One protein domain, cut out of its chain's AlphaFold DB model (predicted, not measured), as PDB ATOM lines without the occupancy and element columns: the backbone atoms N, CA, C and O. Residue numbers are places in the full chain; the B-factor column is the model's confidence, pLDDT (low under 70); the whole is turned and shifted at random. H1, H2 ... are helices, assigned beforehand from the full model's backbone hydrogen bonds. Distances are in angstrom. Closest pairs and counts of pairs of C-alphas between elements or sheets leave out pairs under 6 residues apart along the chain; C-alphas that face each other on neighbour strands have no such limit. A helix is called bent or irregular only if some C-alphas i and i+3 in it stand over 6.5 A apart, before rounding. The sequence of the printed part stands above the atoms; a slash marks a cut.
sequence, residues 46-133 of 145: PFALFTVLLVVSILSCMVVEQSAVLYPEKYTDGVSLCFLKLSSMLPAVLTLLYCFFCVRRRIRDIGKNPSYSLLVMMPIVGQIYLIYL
ATOM      1  N   PRO A  46      76.742  83.215   5.721       69.69
ATOM      2  CA  PRO A  46      75.912  84.233   5.072       69.69
ATOM      3  C   PRO A  46      74.698  84.617   5.922       69.69
ATOM      4  O   PRO A  46      74.264  85.757   5.896       69.69
ATOM      5  N   PHE A  47      74.172  83.691   6.726       67.19
ATOM      6  CA  PHE A  47      73.019  83.966   7.579       67.19
ATOM      7  C   PHE A  47      73.361  84.908   8.732       67.19
ATOM      8  O   PHE A  47      72.618  85.846   9.008       67.19
ATOM      9  N   ALA A  48      74.504  84.671   9.379       72.50
ATOM     10  CA  ALA A  48      75.002  85.550  10.428       72.50
ATOM     11  C   ALA A  48      75.239  86.963   9.876       72.50
ATOM     12  O   ALA A  48      74.766  87.928  10.465       72.50
ATOM     13  N   LEU A  49      75.860  87.070   8.696       78.88
ATOM     14  CA  LEU A  49      76.074  88.351   8.022       78.88
ATOM     15  C   LEU A  49      74.751  89.069   7.707       78.88
ATOM     16  O   LEU A  49      74.605  90.240   8.037       78.88
ATOM     17  N   PHE A  50      73.766  88.368   7.137       73.19
ATOM     18  CA  PHE A  50      72.445  88.942   6.849       73.19
ATOM     19  C   PHE A  50      71.710  89.400   8.112       73.19
ATOM     20  O   PHE A  50      71.075  90.449   8.100       73.19
ATOM     21  N   THR A  51      71.807  88.636   9.202       73.50
ATOM     22  CA  THR A  51      71.173  88.992  10.480       73.50
ATOM     23  C   THR A  51      71.803  90.257  11.062       73.50
ATOM     24  O   THR A  51      71.087  91.159  11.483       73.50
ATOM     25  N   VAL A  52      73.136  90.359  11.029       80.44
ATOM     26  CA  VAL A  52      73.863  91.559  11.473       80.44
ATOM     27  C   VAL A  52      73.487  92.767  10.618       80.44
ATOM     28  O   VAL A  52      73.168  93.815  11.169       80.44
ATOM     29  N   LEU A  53      73.454  92.620   9.290       80.31
ATOM     30  CA  LEU A  53      73.049  93.697   8.382       80.31
ATOM     31  C   LEU A  53      71.618  94.173   8.652       80.31
ATOM     32  O   LEU A  53      71.367  95.374   8.658       80.31
ATOM     33  N   LEU A  54      70.694  93.250   8.922       79.94
ATOM     34  CA  LEU A  54      69.315  93.586   9.260       79.94
ATOM     35  C   LEU A  54      69.242  94.376  10.575       79.94
ATOM     36  O   LEU A  54      68.614  95.430  10.607       79.94
ATOM     37  N   VAL A  55      69.941  93.935  11.625       80.00
ATOM     38  CA  VAL A  55      69.997  94.654  12.911       80.00
ATOM     39  C   VAL A  55      70.595  96.051  12.740       80.00
ATOM     40  O   VAL A  55      70.008  97.020  13.210       80.00
ATOM     41  N   VAL A  56      71.713  96.174  12.020       84.25
ATOM     42  CA  VAL A  56      72.340  97.474  11.734       84.25
ATOM     43  C   VAL A  56      71.391  98.377  10.948       84.25
ATOM     44  O   VAL A  56      71.297  99.558  11.265       84.25
ATOM     45  N   SER A  57      70.648  97.833   9.979       81.31
ATOM     46  CA  SER A  57      69.688  98.609   9.185       81.31
ATOM     47  C   SER A  57      68.496  99.118  10.003       81.31
ATOM     48  O   SER A  57      68.012 100.220   9.769       81.31
ATOM     49  N   ILE A  58      68.030  98.338  10.985       80.94
ATOM     50  CA  ILE A  58      66.959  98.760  11.894       80.94
ATOM     51  C   ILE A  58      67.477  99.861  12.815       80.94
ATOM     52  O   ILE A  58      66.836 100.900  12.942       80.94
ATOM     53  N   LEU A  59      68.651  99.663  13.422       83.12
ATOM     54  CA  LEU A  59      69.256 100.657  14.310       83.12
ATOM     55  C   LEU A  59      69.520 101.977  13.582       83.12
ATOM     56  O   LEU A  59      69.230 103.037  14.130       83.12
ATOM     57  N   SER A  60      70.014 101.931  12.342       80.88
ATOM     58  CA  SER A  60      70.226 103.146  11.559       80.88
ATOM     59  C   SER A  60      68.914 103.865  11.246       80.88
ATOM     60  O   SER A  60      68.872 105.086  11.355       80.88
ATOM     61  N   CYS A  61      67.828 103.145  10.945       80.56
ATOM     62  CA  CYS A  61      66.518 103.767  10.729       80.56
ATOM     63  C   CYS A  61      65.971 104.425  11.999       80.56
ATOM     64  O   CYS A  61      65.518 105.562  11.930       80.56
ATOM     65  N   MET A  62      66.095 103.770  13.156       78.38
ATOM     66  CA  MET A  62      65.684 104.346  14.444       78.38
ATOM     67  C   MET A  62      66.441 105.648  14.747       78.38
ATOM     68  O   MET A  62      65.838 106.634  15.162       78.38
ATOM     69  N   VAL A  63      67.755 105.677  14.494       83.88
ATOM     70  CA  VAL A  63      68.584 106.881  14.682       83.88
ATOM     71  C   VAL A  63      68.184 107.991  13.708       83.88
ATOM     72  O   VAL A  63      68.108 109.155  14.102       83.88
ATOM     73  N   VAL A  64      67.914 107.653  12.444       81.44
ATOM     74  CA  VAL A  64      67.500 108.622  11.418       81.44
ATOM     75  C   VAL A  64      66.125 109.213  11.734       81.44
ATOM     76  O   VAL A  64      65.979 110.432  11.689       81.44
ATOM     77  N   GLU A  65      65.142 108.395  12.116       79.31
ATOM     78  CA  GLU A  65      63.816 108.878  12.522       79.31
ATOM     79  C   GLU A  65      63.902 109.773  13.759       79.31
ATOM     80  O   GLU A  65      63.337 110.867  13.777       79.31
ATOM     81  N   GLN A  66      64.670 109.364  14.770       81.81
ATOM     82  CA  GLN A  66      64.862 110.164  15.977       81.81
ATOM     83  C   GLN A  66      65.544 111.508  15.671       81.81
ATOM     84  O   GLN A  66      65.176 112.537  16.237       81.81
ATOM     85  N   SER A  67      66.496 111.519  14.733       78.62
ATOM     86  CA  SER A  67      67.169 112.743  14.278       78.62
ATOM     87  C   SER A  67      66.228 113.668  13.499       78.62
ATOM     88  O   SER A  67      66.294 114.886  13.665       78.62
ATOM     89  N   ALA A  68      65.328 113.103  12.689       78.12
ATOM     90  CA  ALA A  68      64.330 113.858  11.935       78.12
ATOM     91  C   ALA A  68      63.293 114.537  12.844       78.12
ATOM     92  O   ALA A  68      62.877 115.658  12.562       78.12
ATOM     93  N   VAL A  69      62.920 113.898  13.960       81.12
ATOM     94  CA  VAL A  69      62.030 114.497  14.972       81.12
ATOM     95  C   VAL A  69      62.712 115.648  15.717       81.12
ATOM     96  O   VAL A  69      62.061 116.641  16.031       81.12
ATOM     97  N   LEU A  70      64.015 115.532  15.997       85.12
ATOM     98  CA  LEU A  70      64.747 116.522  16.795       85.12
ATOM     99  C   LEU A  70      65.118 117.788  16.003       85.12
ATOM    100  O   LEU A  70      65.215 118.865  16.588       85.12
ATOM    101  N   TYR A  71      65.307 117.679  14.683       80.88
ATOM    102  CA  TYR A  71      65.729 118.795  13.825       80.88
ATOM    103  C   TYR A  71      64.895 118.890  12.538       80.88
ATOM    104  O   TYR A  71      65.439 118.695  11.449       80.88
ATOM    105  N   PRO A  72      63.594 119.218  12.622       75.25
ATOM    106  CA  PRO A  72      62.697 119.202  11.464       75.25
ATOM    107  C   PRO A  72      63.130 120.167  10.350       75.25
ATOM    108  O   PRO A  72      62.969 119.852   9.173       75.25
ATOM    109  N   GLU A  73      63.757 121.296  10.693       79.94
ATOM    110  CA  GLU A  73      64.204 122.301   9.715       79.94
ATOM    111  C   GLU A  73      65.356 121.838   8.813       79.94
ATOM    112  O   GLU A  73      65.551 122.390   7.738       79.94
ATOM    113  N   LYS A  74      66.115 120.801   9.197       74.56
ATOM    114  CA  LYS A  74      67.173 120.234   8.337       74.56
ATOM    115  C   LYS A  74      66.644 119.280   7.265       74.56
ATOM    116  O   LYS A  74      67.394 118.934   6.357       74.56
ATOM    117  N   TYR A  75      65.395 118.831   7.382       71.50
ATOM    118  CA  TYR A  75      64.806 117.803   6.516       71.50
ATOM    119  C   TYR A  75      63.676 118.341   5.622       71.50
ATOM    120  O   TYR A  75      62.878 117.574   5.082       71.50
ATOM    121  N   THR A  76      63.598 119.664   5.452       74.25
ATOM    122  CA  THR A  76      62.611 120.326   4.585       74.25
ATOM    123  C   THR A  76      62.957 120.242   3.099       74.25
ATOM    124  O   THR A  76      62.085 120.445   2.255       74.25
ATOM    125  N   ASP A  77      64.203 119.904   2.753       84.62
ATOM    126  CA  ASP A  77      64.628 119.762   1.362       84.62
ATOM    127  C   ASP A  77      64.002 118.517   0.723       84.62
ATOM    128  O   ASP A  77      64.062 117.418   1.283       84.62
ATOM    129  N   GLY A  78      63.473 118.644  -0.499       81.69
ATOM    130  CA  GLY A  78      62.802 117.535  -1.197       81.69
ATOM    131  C   GLY A  78      63.665 116.272  -1.351       81.69
ATOM    132  O   GLY A  78      63.151 115.154  -1.327       81.69
ATOM    133  N   VAL A  79      64.989 116.436  -1.430       84.31
ATOM    134  CA  VAL A  79      65.956 115.328  -1.479       84.31
ATOM    135  C   VAL A  79      66.004 114.582  -0.142       84.31
ATOM    136  O   VAL A  79      65.928 113.354  -0.115       84.31
ATOM    137  N   SER A  80      66.070 115.311   0.972       81.19
ATOM    138  CA  SER A  80      66.155 114.740   2.320       81.19
ATOM    139  C   SER A  80      64.885 113.971   2.711       81.19
ATOM    140  O   SER A  80      64.971 112.877   3.272       81.19
ATOM    141  N   LEU A  81      63.713 114.462   2.294       80.00
ATOM    142  CA  LEU A  81      62.432 113.777   2.473       80.00
ATOM    143  C   LEU A  81      62.372 112.454   1.687       80.00
ATOM    144  O   LEU A  81      61.818 111.458   2.161       80.00
ATOM    145  N   CYS A  82      62.959 112.431   0.486       82.81
ATOM    146  CA  CYS A  82      63.058 111.224  -0.332       82.81
ATOM    147  C   CYS A  82      63.962 110.176   0.333       82.81
ATOM    148  O   CYS A  82      63.578 109.009   0.436       82.81
ATOM    149  N   PHE A  83      65.111 110.596   0.874       82.81
ATOM    150  CA  PHE A  83      65.995 109.723   1.652       82.81
ATOM    151  C   PHE A  83      65.315 109.166   2.902       82.81
ATOM    152  O   PHE A  83      65.442 107.972   3.173       82.81
ATOM    153  N   LEU A  84      64.545 109.984   3.624       80.94
ATOM    154  CA  LEU A  84      63.802 109.539   4.801       80.94
ATOM    155  C   LEU A  84      62.782 108.448   4.433       80.94
ATOM    156  O   LEU A  84      62.788 107.369   5.027       80.94
ATOM    157  N   LYS A  85      61.987 108.659   3.375       81.31
ATOM    158  CA  LYS A  85      61.050 107.642   2.866       81.31
ATOM    159  C   LYS A  85      61.760 106.369   2.411       81.31
ATOM    160  O   LYS A  85      61.332 105.278   2.782       81.31
ATOM    161  N   LEU A  86      62.847 106.489   1.651       79.94
ATOM    162  CA  LEU A  86      63.608 105.333   1.179       79.94
ATOM    163  C   LEU A  86      64.204 104.540   2.350       79.94
ATOM    164  O   LEU A  86      64.144 103.311   2.356       79.94
ATOM    165  N   SER A  87      64.719 105.240   3.364       78.06
ATOM    166  CA  SER A  87      65.266 104.621   4.571       78.06
ATOM    167  C   SER A  87      64.193 103.873   5.362       78.06
ATOM    168  O   SER A  87      64.426 102.727   5.720       78.06
ATOM    169  N   SER A  88      62.981 104.422   5.509       77.00
ATOM    170  CA  SER A  88      61.872 103.746   6.206       77.00
ATOM    171  C   SER A  88      61.430 102.433   5.537       77.00
ATOM    172  O   SER A  88      60.992 101.497   6.204       77.00
ATOM    173  N   MET A  89      61.581 102.325   4.210       78.62
ATOM    174  CA  MET A  89      61.209 101.128   3.444       78.62
ATOM    175  C   MET A  89      62.301 100.048   3.464       78.62
ATOM    176  O   MET A  89      62.015  98.865   3.262       78.62
ATOM    177  N   LEU A  90      63.555 100.430   3.718       79.50
ATOM    178  CA  LEU A  90      64.709  99.533   3.653       79.50
ATOM    179  C   LEU A  90      64.633  98.374   4.676       79.50
ATOM    180  O   LEU A  90      64.828  97.227   4.259       79.50
ATOM    181  N   PRO A  91      64.280  98.585   5.963       77.44
ATOM    182  CA  PRO A  91      64.107  97.500   6.930       77.44
ATOM    183  C   PRO A  91      63.004  96.521   6.540       77.44
ATOM    184  O   PRO A  91      63.158  95.315   6.731       77.44
ATOM    185  N   ALA A  92      61.900  97.012   5.968       76.44
ATOM    186  CA  ALA A  92      60.794  96.165   5.534       76.44
ATOM    187  C   ALA A  92      61.238  95.223   4.403       76.44
ATOM    188  O   ALA A  92      61.033  94.010   4.484       76.44
ATOM    189  N   VAL A  93      61.937  95.759   3.396       80.62
ATOM    190  CA  VAL A  93      62.490  94.972   2.280       80.62
ATOM    191  C   VAL A  93      63.543  93.973   2.767       80.62
ATOM    192  O   VAL A  93      63.493  92.797   2.400       80.62
ATOM    193  N   LEU A  94      64.470  94.400   3.630       78.94
ATOM    194  CA  LEU A  94      65.491  93.516   4.201       78.94
ATOM    195  C   LEU A  94      64.871  92.403   5.046       78.94
ATOM    196  O   LEU A  94      65.327  91.260   4.980       78.94
ATOM    197  N   THR A  95      63.801  92.694   5.784       77.81
ATOM    198  CA  THR A  95      63.118  91.675   6.582       77.81
ATOM    199  C   THR A  95      62.331  90.698   5.715       77.81
ATOM    200  O   THR A  95      62.350  89.499   5.997       77.81
ATOM    201  N   LEU A  96      61.711  91.153   4.622       78.12
ATOM    202  CA  LEU A  96      61.080  90.267   3.637       78.12
ATOM    203  C   LEU A  96      62.102  89.334   2.982       78.12
ATOM    204  O   LEU A  96      61.879  88.124   2.918       78.12
ATOM    205  N   LEU A  97      63.251  89.867   2.561       78.75
ATOM    206  CA  LEU A  97      64.349  89.065   2.021       78.75
ATOM    207  C   LEU A  97      64.869  88.067   3.058       78.75
ATOM    208  O   LEU A  97      65.038  86.888   2.744       78.75
ATOM    209  N   TYR A  98      65.068  88.498   4.305       77.56
ATOM    210  CA  TYR A  98      65.485  87.621   5.397       77.56
ATOM    211  C   TYR A  98      64.484  86.483   5.625       77.56
ATOM    212  O   TYR A  98      64.889  85.321   5.711       77.56
ATOM    213  N   CYS A  99      63.182  86.780   5.640       73.88
ATOM    214  CA  CYS A  99      62.128  85.772   5.737       73.88
ATOM    215  C   CYS A  99      62.163  84.806   4.545       73.88
ATOM    216  O   CYS A  99      62.155  83.591   4.743       73.88
ATOM    217  N   PHE A 100      62.296  85.315   3.317       77.56
ATOM    218  CA  PHE A 100      62.407  84.493   2.112       77.56
ATOM    219  C   PHE A 100      63.620  83.552   2.161       77.56
ATOM    220  O   PHE A 100      63.493  82.355   1.891       77.56
ATOM    221  N   PHE A 101      64.796  84.047   2.563       73.25
ATOM    222  CA  PHE A 101      65.999  83.226   2.710       73.25
ATOM    223  C   PHE A 101      65.878  82.207   3.851       73.25
ATOM    224  O   PHE A 101      66.305  81.059   3.680       73.25
ATOM    225  N   CYS A 102      65.270  82.584   4.983       70.81
ATOM    226  CA  CYS A 102      64.953  81.671   6.083       70.81
ATOM    227  C   CYS A 102      64.080  80.512   5.594       70.81
ATOM    228  O   CYS A 102      64.441  79.349   5.781       70.81
ATOM    229  N   VAL A 103      62.970  80.829   4.925       69.94
ATOM    230  CA  VAL A 103      62.006  79.857   4.398       69.94
ATOM    231  C   VAL A 103      62.664  78.967   3.345       69.94
ATOM    232  O   VAL A 103      62.677  77.748   3.499       69.94
ATOM    233  N   ARG A 104      63.315  79.542   2.325       68.69
ATOM    234  CA  ARG A 104      63.961  78.780   1.239       68.69
ATOM    235  C   ARG A 104      65.029  77.820   1.753       68.69
ATOM    236  O   ARG A 104      65.192  76.718   1.229       68.69
ATOM    237  N   ARG A 105      65.785  78.224   2.774       65.56
ATOM    238  CA  ARG A 105      66.806  77.369   3.373       65.56
ATOM    239  C   ARG A 105      66.197  76.275   4.241       65.56
ATOM    240  O   ARG A 105      66.654  75.141   4.150       65.56
ATOM    241  N   ARG A 106      65.184  76.598   5.045       64.88
ATOM    242  CA  ARG A 106      64.548  75.649   5.966       64.88
ATOM    243  C   ARG A 106      63.647  74.643   5.266       64.88
ATOM    244  O   ARG A 106      63.603  73.511   5.726       64.88
ATOM    245  N   ILE A 107      63.038  74.983   4.127       64.31
ATOM    246  CA  ILE A 107      62.335  74.011   3.267       64.31
ATOM    247  C   ILE A 107      63.259  72.842   2.897       64.31
ATOM    248  O   ILE A 107      62.824  71.696   2.877       64.31
ATOM    249  N   ARG A 108      64.563  73.095   2.707       64.69
ATOM    250  CA  ARG A 108      65.551  72.032   2.457       64.69
ATOM    251  C   ARG A 108      65.783  71.118   3.670       64.69
ATOM    252  O   ARG A 108      66.172  69.970   3.490       64.69
ATOM    253  N   ASP A 109      65.574  71.621   4.885       60.69
ATOM    254  CA  ASP A 109      65.838  70.907   6.139       60.69
ATOM    255  C   ASP A 109      64.560  70.327   6.796       60.69
ATOM    256  O   ASP A 109      64.672  69.518   7.718       60.69
ATOM    257  N   ILE A 110      63.356  70.675   6.308       60.25
ATOM    258  CA  ILE A 110      62.050  70.224   6.843       60.25
ATOM    259  C   ILE A 110      61.902  68.697   6.845       60.25
ATOM    260  O   ILE A 110      61.304  68.148   7.765       60.25
ATOM    261  N   GLY A 111      62.516  67.994   5.892       60.25
ATOM    262  CA  GLY A 111      62.462  66.530   5.842       60.25
ATOM    263  C   GLY A 111      63.178  65.816   6.998       60.25
ATOM    264  O   GLY A 111      63.040  64.606   7.119       60.25
ATOM    265  N   LYS A 112      63.961  66.521   7.834       65.25
ATOM    266  CA  LYS A 112      64.762  65.888   8.898       65.25
ATOM    267  C   LYS A 112      64.167  65.978  10.294       65.25
ATOM    268  O   LYS A 112      64.466  65.095  11.082       65.25
ATOM    269  N   ASN A 113      63.418  67.032  10.629       62.50
ATOM    270  CA  ASN A 113      62.823  67.206  11.961       62.50
ATOM    271  C   ASN A 113      61.696  68.265  11.936       62.50
ATOM    272  O   ASN A 113      61.961  69.415  11.563       62.50
ATOM    273  N   PRO A 114      60.472  67.938  12.393       68.31
ATOM    274  CA  PRO A 114      59.312  68.834  12.337       68.31
ATOM    275  C   PRO A 114      59.413  70.035  13.288       68.31
ATOM    276  O   PRO A 114      58.876  71.099  12.988       68.31
ATOM    277  N   SER A 115      60.171  69.928  14.384       65.94
ATOM    278  CA  SER A 115      60.364  71.008  15.367       65.94
ATOM    279  C   SER A 115      60.991  72.272  14.765       65.94
ATOM    280  O   SER A 115      60.851  73.370  15.304       65.94
ATOM    281  N   TYR A 116      61.663  72.151  13.617       60.38
ATOM    282  CA  TYR A 116      62.203  73.302  12.904       60.38
ATOM    283  C   TYR A 116      61.133  74.143  12.196       60.38
ATOM    284  O   TYR A 116      61.444  75.287  11.865       60.38
ATOM    285  N   SER A 117      59.905  73.644  11.990       62.78
ATOM    286  CA  SER A 117      58.823  74.417  11.358       62.78
ATOM    287  C   SER A 117      58.330  75.550  12.267       62.78
ATOM    288  O   SER A 117      58.175  76.683  11.819       62.78
ATOM    289  N   LEU A 118      58.219  75.290  13.572       66.75
ATOM    290  CA  LEU A 118      57.828  76.272  14.591       66.75
ATOM    291  C   LEU A 118      58.791  77.468  14.628       66.75
ATOM    292  O   LEU A 118      58.396  78.630  14.679       66.75
ATOM    293  N   LEU A 119      60.080  77.173  14.495       65.06
ATOM    294  CA  LEU A 119      61.161  78.156  14.506       65.06
ATOM    295  C   LEU A 119      61.262  78.932  13.167       65.06
ATOM    296  O   LEU A 119      61.926  79.964  13.104       65.06
ATOM    297  N   VAL A 120      60.619  78.456  12.088       66.00
ATOM    298  CA  VAL A 120      60.422  79.209  10.826       66.00
ATOM    299  C   VAL A 120      59.227  80.151  10.917       66.00
ATOM    300  O   VAL A 120      59.266  81.229  10.331       66.00
ATOM    301  N   MET A 121      58.193  79.774  11.667       67.38
ATOM    302  CA  MET A 121      57.003  80.607  11.847       67.38
ATOM    303  C   MET A 121      57.258  81.821  12.746       67.38
ATOM    304  O   MET A 121      56.585  82.832  12.593       67.38
ATOM    305  N   MET A 122      58.256  81.768  13.634       73.38
ATOM    306  CA  MET A 122      58.581  82.859  14.563       73.38
ATOM    307  C   MET A 122      58.761  84.246  13.891       73.38
ATOM    308  O   MET A 122      58.100  85.188  14.327       73.38
ATOM    309  N   PRO A 123      59.564  84.416  12.817       68.94
ATOM    310  CA  PRO A 123      59.657  85.701  12.114       68.94
ATOM    311  C   PRO A 123      58.370  86.102  11.375       68.94
ATOM    312  O   PRO A 123      58.077  87.291  11.279       68.94
ATOM    313  N   ILE A 124      57.578  85.137  10.890       71.75
ATOM    314  CA  ILE A 124      56.297  85.405  10.215       71.75
ATOM    315  C   ILE A 124      55.280  85.953  11.222       71.75
ATOM    316  O   ILE A 124      54.650  86.978  10.973       71.75
ATOM    317  N   VAL A 125      55.170  85.316  12.390       76.12
ATOM    318  CA  VAL A 125      54.312  85.774  13.490       76.12
ATOM    319  C   VAL A 125      54.758  87.148  13.990       76.12
ATOM    320  O   VAL A 125      53.917  88.016  14.201       76.12
ATOM    321  N   GLY A 126      56.070  87.381  14.108       73.69
ATOM    322  CA  GLY A 126      56.620  88.690  14.470       73.69
ATOM    323  C   GLY A 126      56.232  89.795  13.483       73.69
ATOM    324  O   GLY A 126      55.854  90.884  13.905       73.69
ATOM    325  N   GLN A 127      56.243  89.505  12.180       69.25
ATOM    326  CA  GLN A 127      55.804  90.455  11.155       69.25
ATOM    327  C   GLN A 127      54.299  90.724  11.196       69.25
ATOM    328  O   GLN A 127      53.885  91.879  11.168       69.25
ATOM    329  N   ILE A 128      53.474  89.682  11.335       76.62
ATOM    330  CA  ILE A 128      52.020  89.843  11.508       76.62
ATOM    331  C   ILE A 128      51.723  90.690  12.749       76.62
ATOM    332  O   ILE A 128      50.848  91.552  12.706       76.62
ATOM    333  N   TYR A 129      52.472  90.490  13.834       74.12
ATOM    334  CA  TYR A 129      52.321  91.259  15.063       74.12
ATOM    335  C   TYR A 129      52.732  92.730  14.899       74.12
ATOM    336  O   TYR A 129      52.007  93.610  15.356       74.12
ATOM    337  N   LEU A 130      53.840  93.021  14.209       68.56
ATOM    338  CA  LEU A 130      54.244  94.399  13.899       68.56
ATOM    339  C   LEU A 130      53.218  95.106  13.010       68.56
ATOM    340  O   LEU A 130      52.828  96.230  13.306       68.56
ATOM    341  N   ILE A 131      52.726  94.432  11.969       72.88
ATOM    342  CA  ILE A 131      51.653  94.949  11.111       72.88
ATOM    343  C   ILE A 131      50.404  95.218  11.953       72.88
ATOM    344  O   ILE A 131      49.831  96.303  11.880       72.88
ATOM    345  N   TYR A 132      50.010  94.266  12.802       78.06
ATOM    346  CA  TYR A 132      48.894  94.442  13.724       78.06
ATOM    347  C   TYR A 132      49.088  95.668  14.623       78.06
ATOM    348  O   TYR A 132      48.150  96.442  14.763       78.06
ATOM    349  N   LEU A 133      50.282  95.898  15.178       71.75
ATOM    350  CA  LEU A 133      50.575  97.090  15.980       71.75
ATOM    351  C   LEU A 133      50.510  98.387  15.163       71.75
ATOM    352  O   LEU A 133      49.940  99.360  15.647       71.75
TER     353      LEU A 133
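Overview. This is residues 46 to 133 of the 145 residues of the protein "Zinc-ribbon domain-containing protein" of Succinivibrio dextrinosolvens DSM 3072 (UniProt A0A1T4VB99). A long, bent helix, H3, makes the backbone of a loose, elongated zigzag: H1 runs back along part of it, and H4 folds back along its far part as the second arm of a hairpin, apart from H1. Little H2 makes the turn between H1 and H3, and the last residues of H4, 128 to 133, stick out. The printed part has 88 residues with four named helices, H1 to H4 in chain order, and no named strand; the class is all helix. It is loose, with a radius of gyration of the C-alphas of 16.8 A, and spans 56 by 28 by 17 A.

Along the chain. Find C-alpha 46 at (75.912, 84.233, 5.072); from there H1, residues 46 to 70, runs 36.1 A. H2 is residues 72 to 75. Next comes H3, residues 78 to 107, one helix by its hydrogen bonds but bent, with C-alphas 88 and 91 6.7 A apart: its arms are H3a, residues 78 to 88, 15.7 A, and H3b, residues 91 to 107, 23.8 A. H4, residues 115 to 133, runs 27.9 A to C-alpha 133 at (50.575, 97.090, 15.980); it is only just irregular, C-alphas 120 and 123 being 6.7 A apart, and has a kink of 27 degrees near residue 124.

Arrangement. Look at Ile 58 and Pro 91, whose C-alphas, 5.9 A apart, are the closest of H1 and H3b; these touch at a shallow tilt of 18 degrees, opposite ways. H1 touches H3a at a steep tilt of 44 degrees, opposite ways, closest at C-alphas 61 and 87, 6.3 A. H2 is close to but not clearly touching H1, closest at C-alphas 68 and 75, 6.7 A. The hairpin H3b and H4 touch at a shallow tilt of 20 degrees, closest at C-alphas 103 and 120, 6.7 A. The helix packing is mostly aligned, only just, with 2 of 3 pairs at a shallow tilt. In H1, H3a and H3b every O i to N i+4 pair is within hydrogen-bond range, in H4 12 of 15; H2 is too short for one.

Size, cuts and confidence. The C-alphas farthest apart, of Glu 73 and Lys 112, are 56.4 A apart. The printed part has no cut and no long link. Mean pLDDT of the printed part is 74.9; look for values under 70 at residues 46 to 47, 103 to 121, 123, 127 and 130.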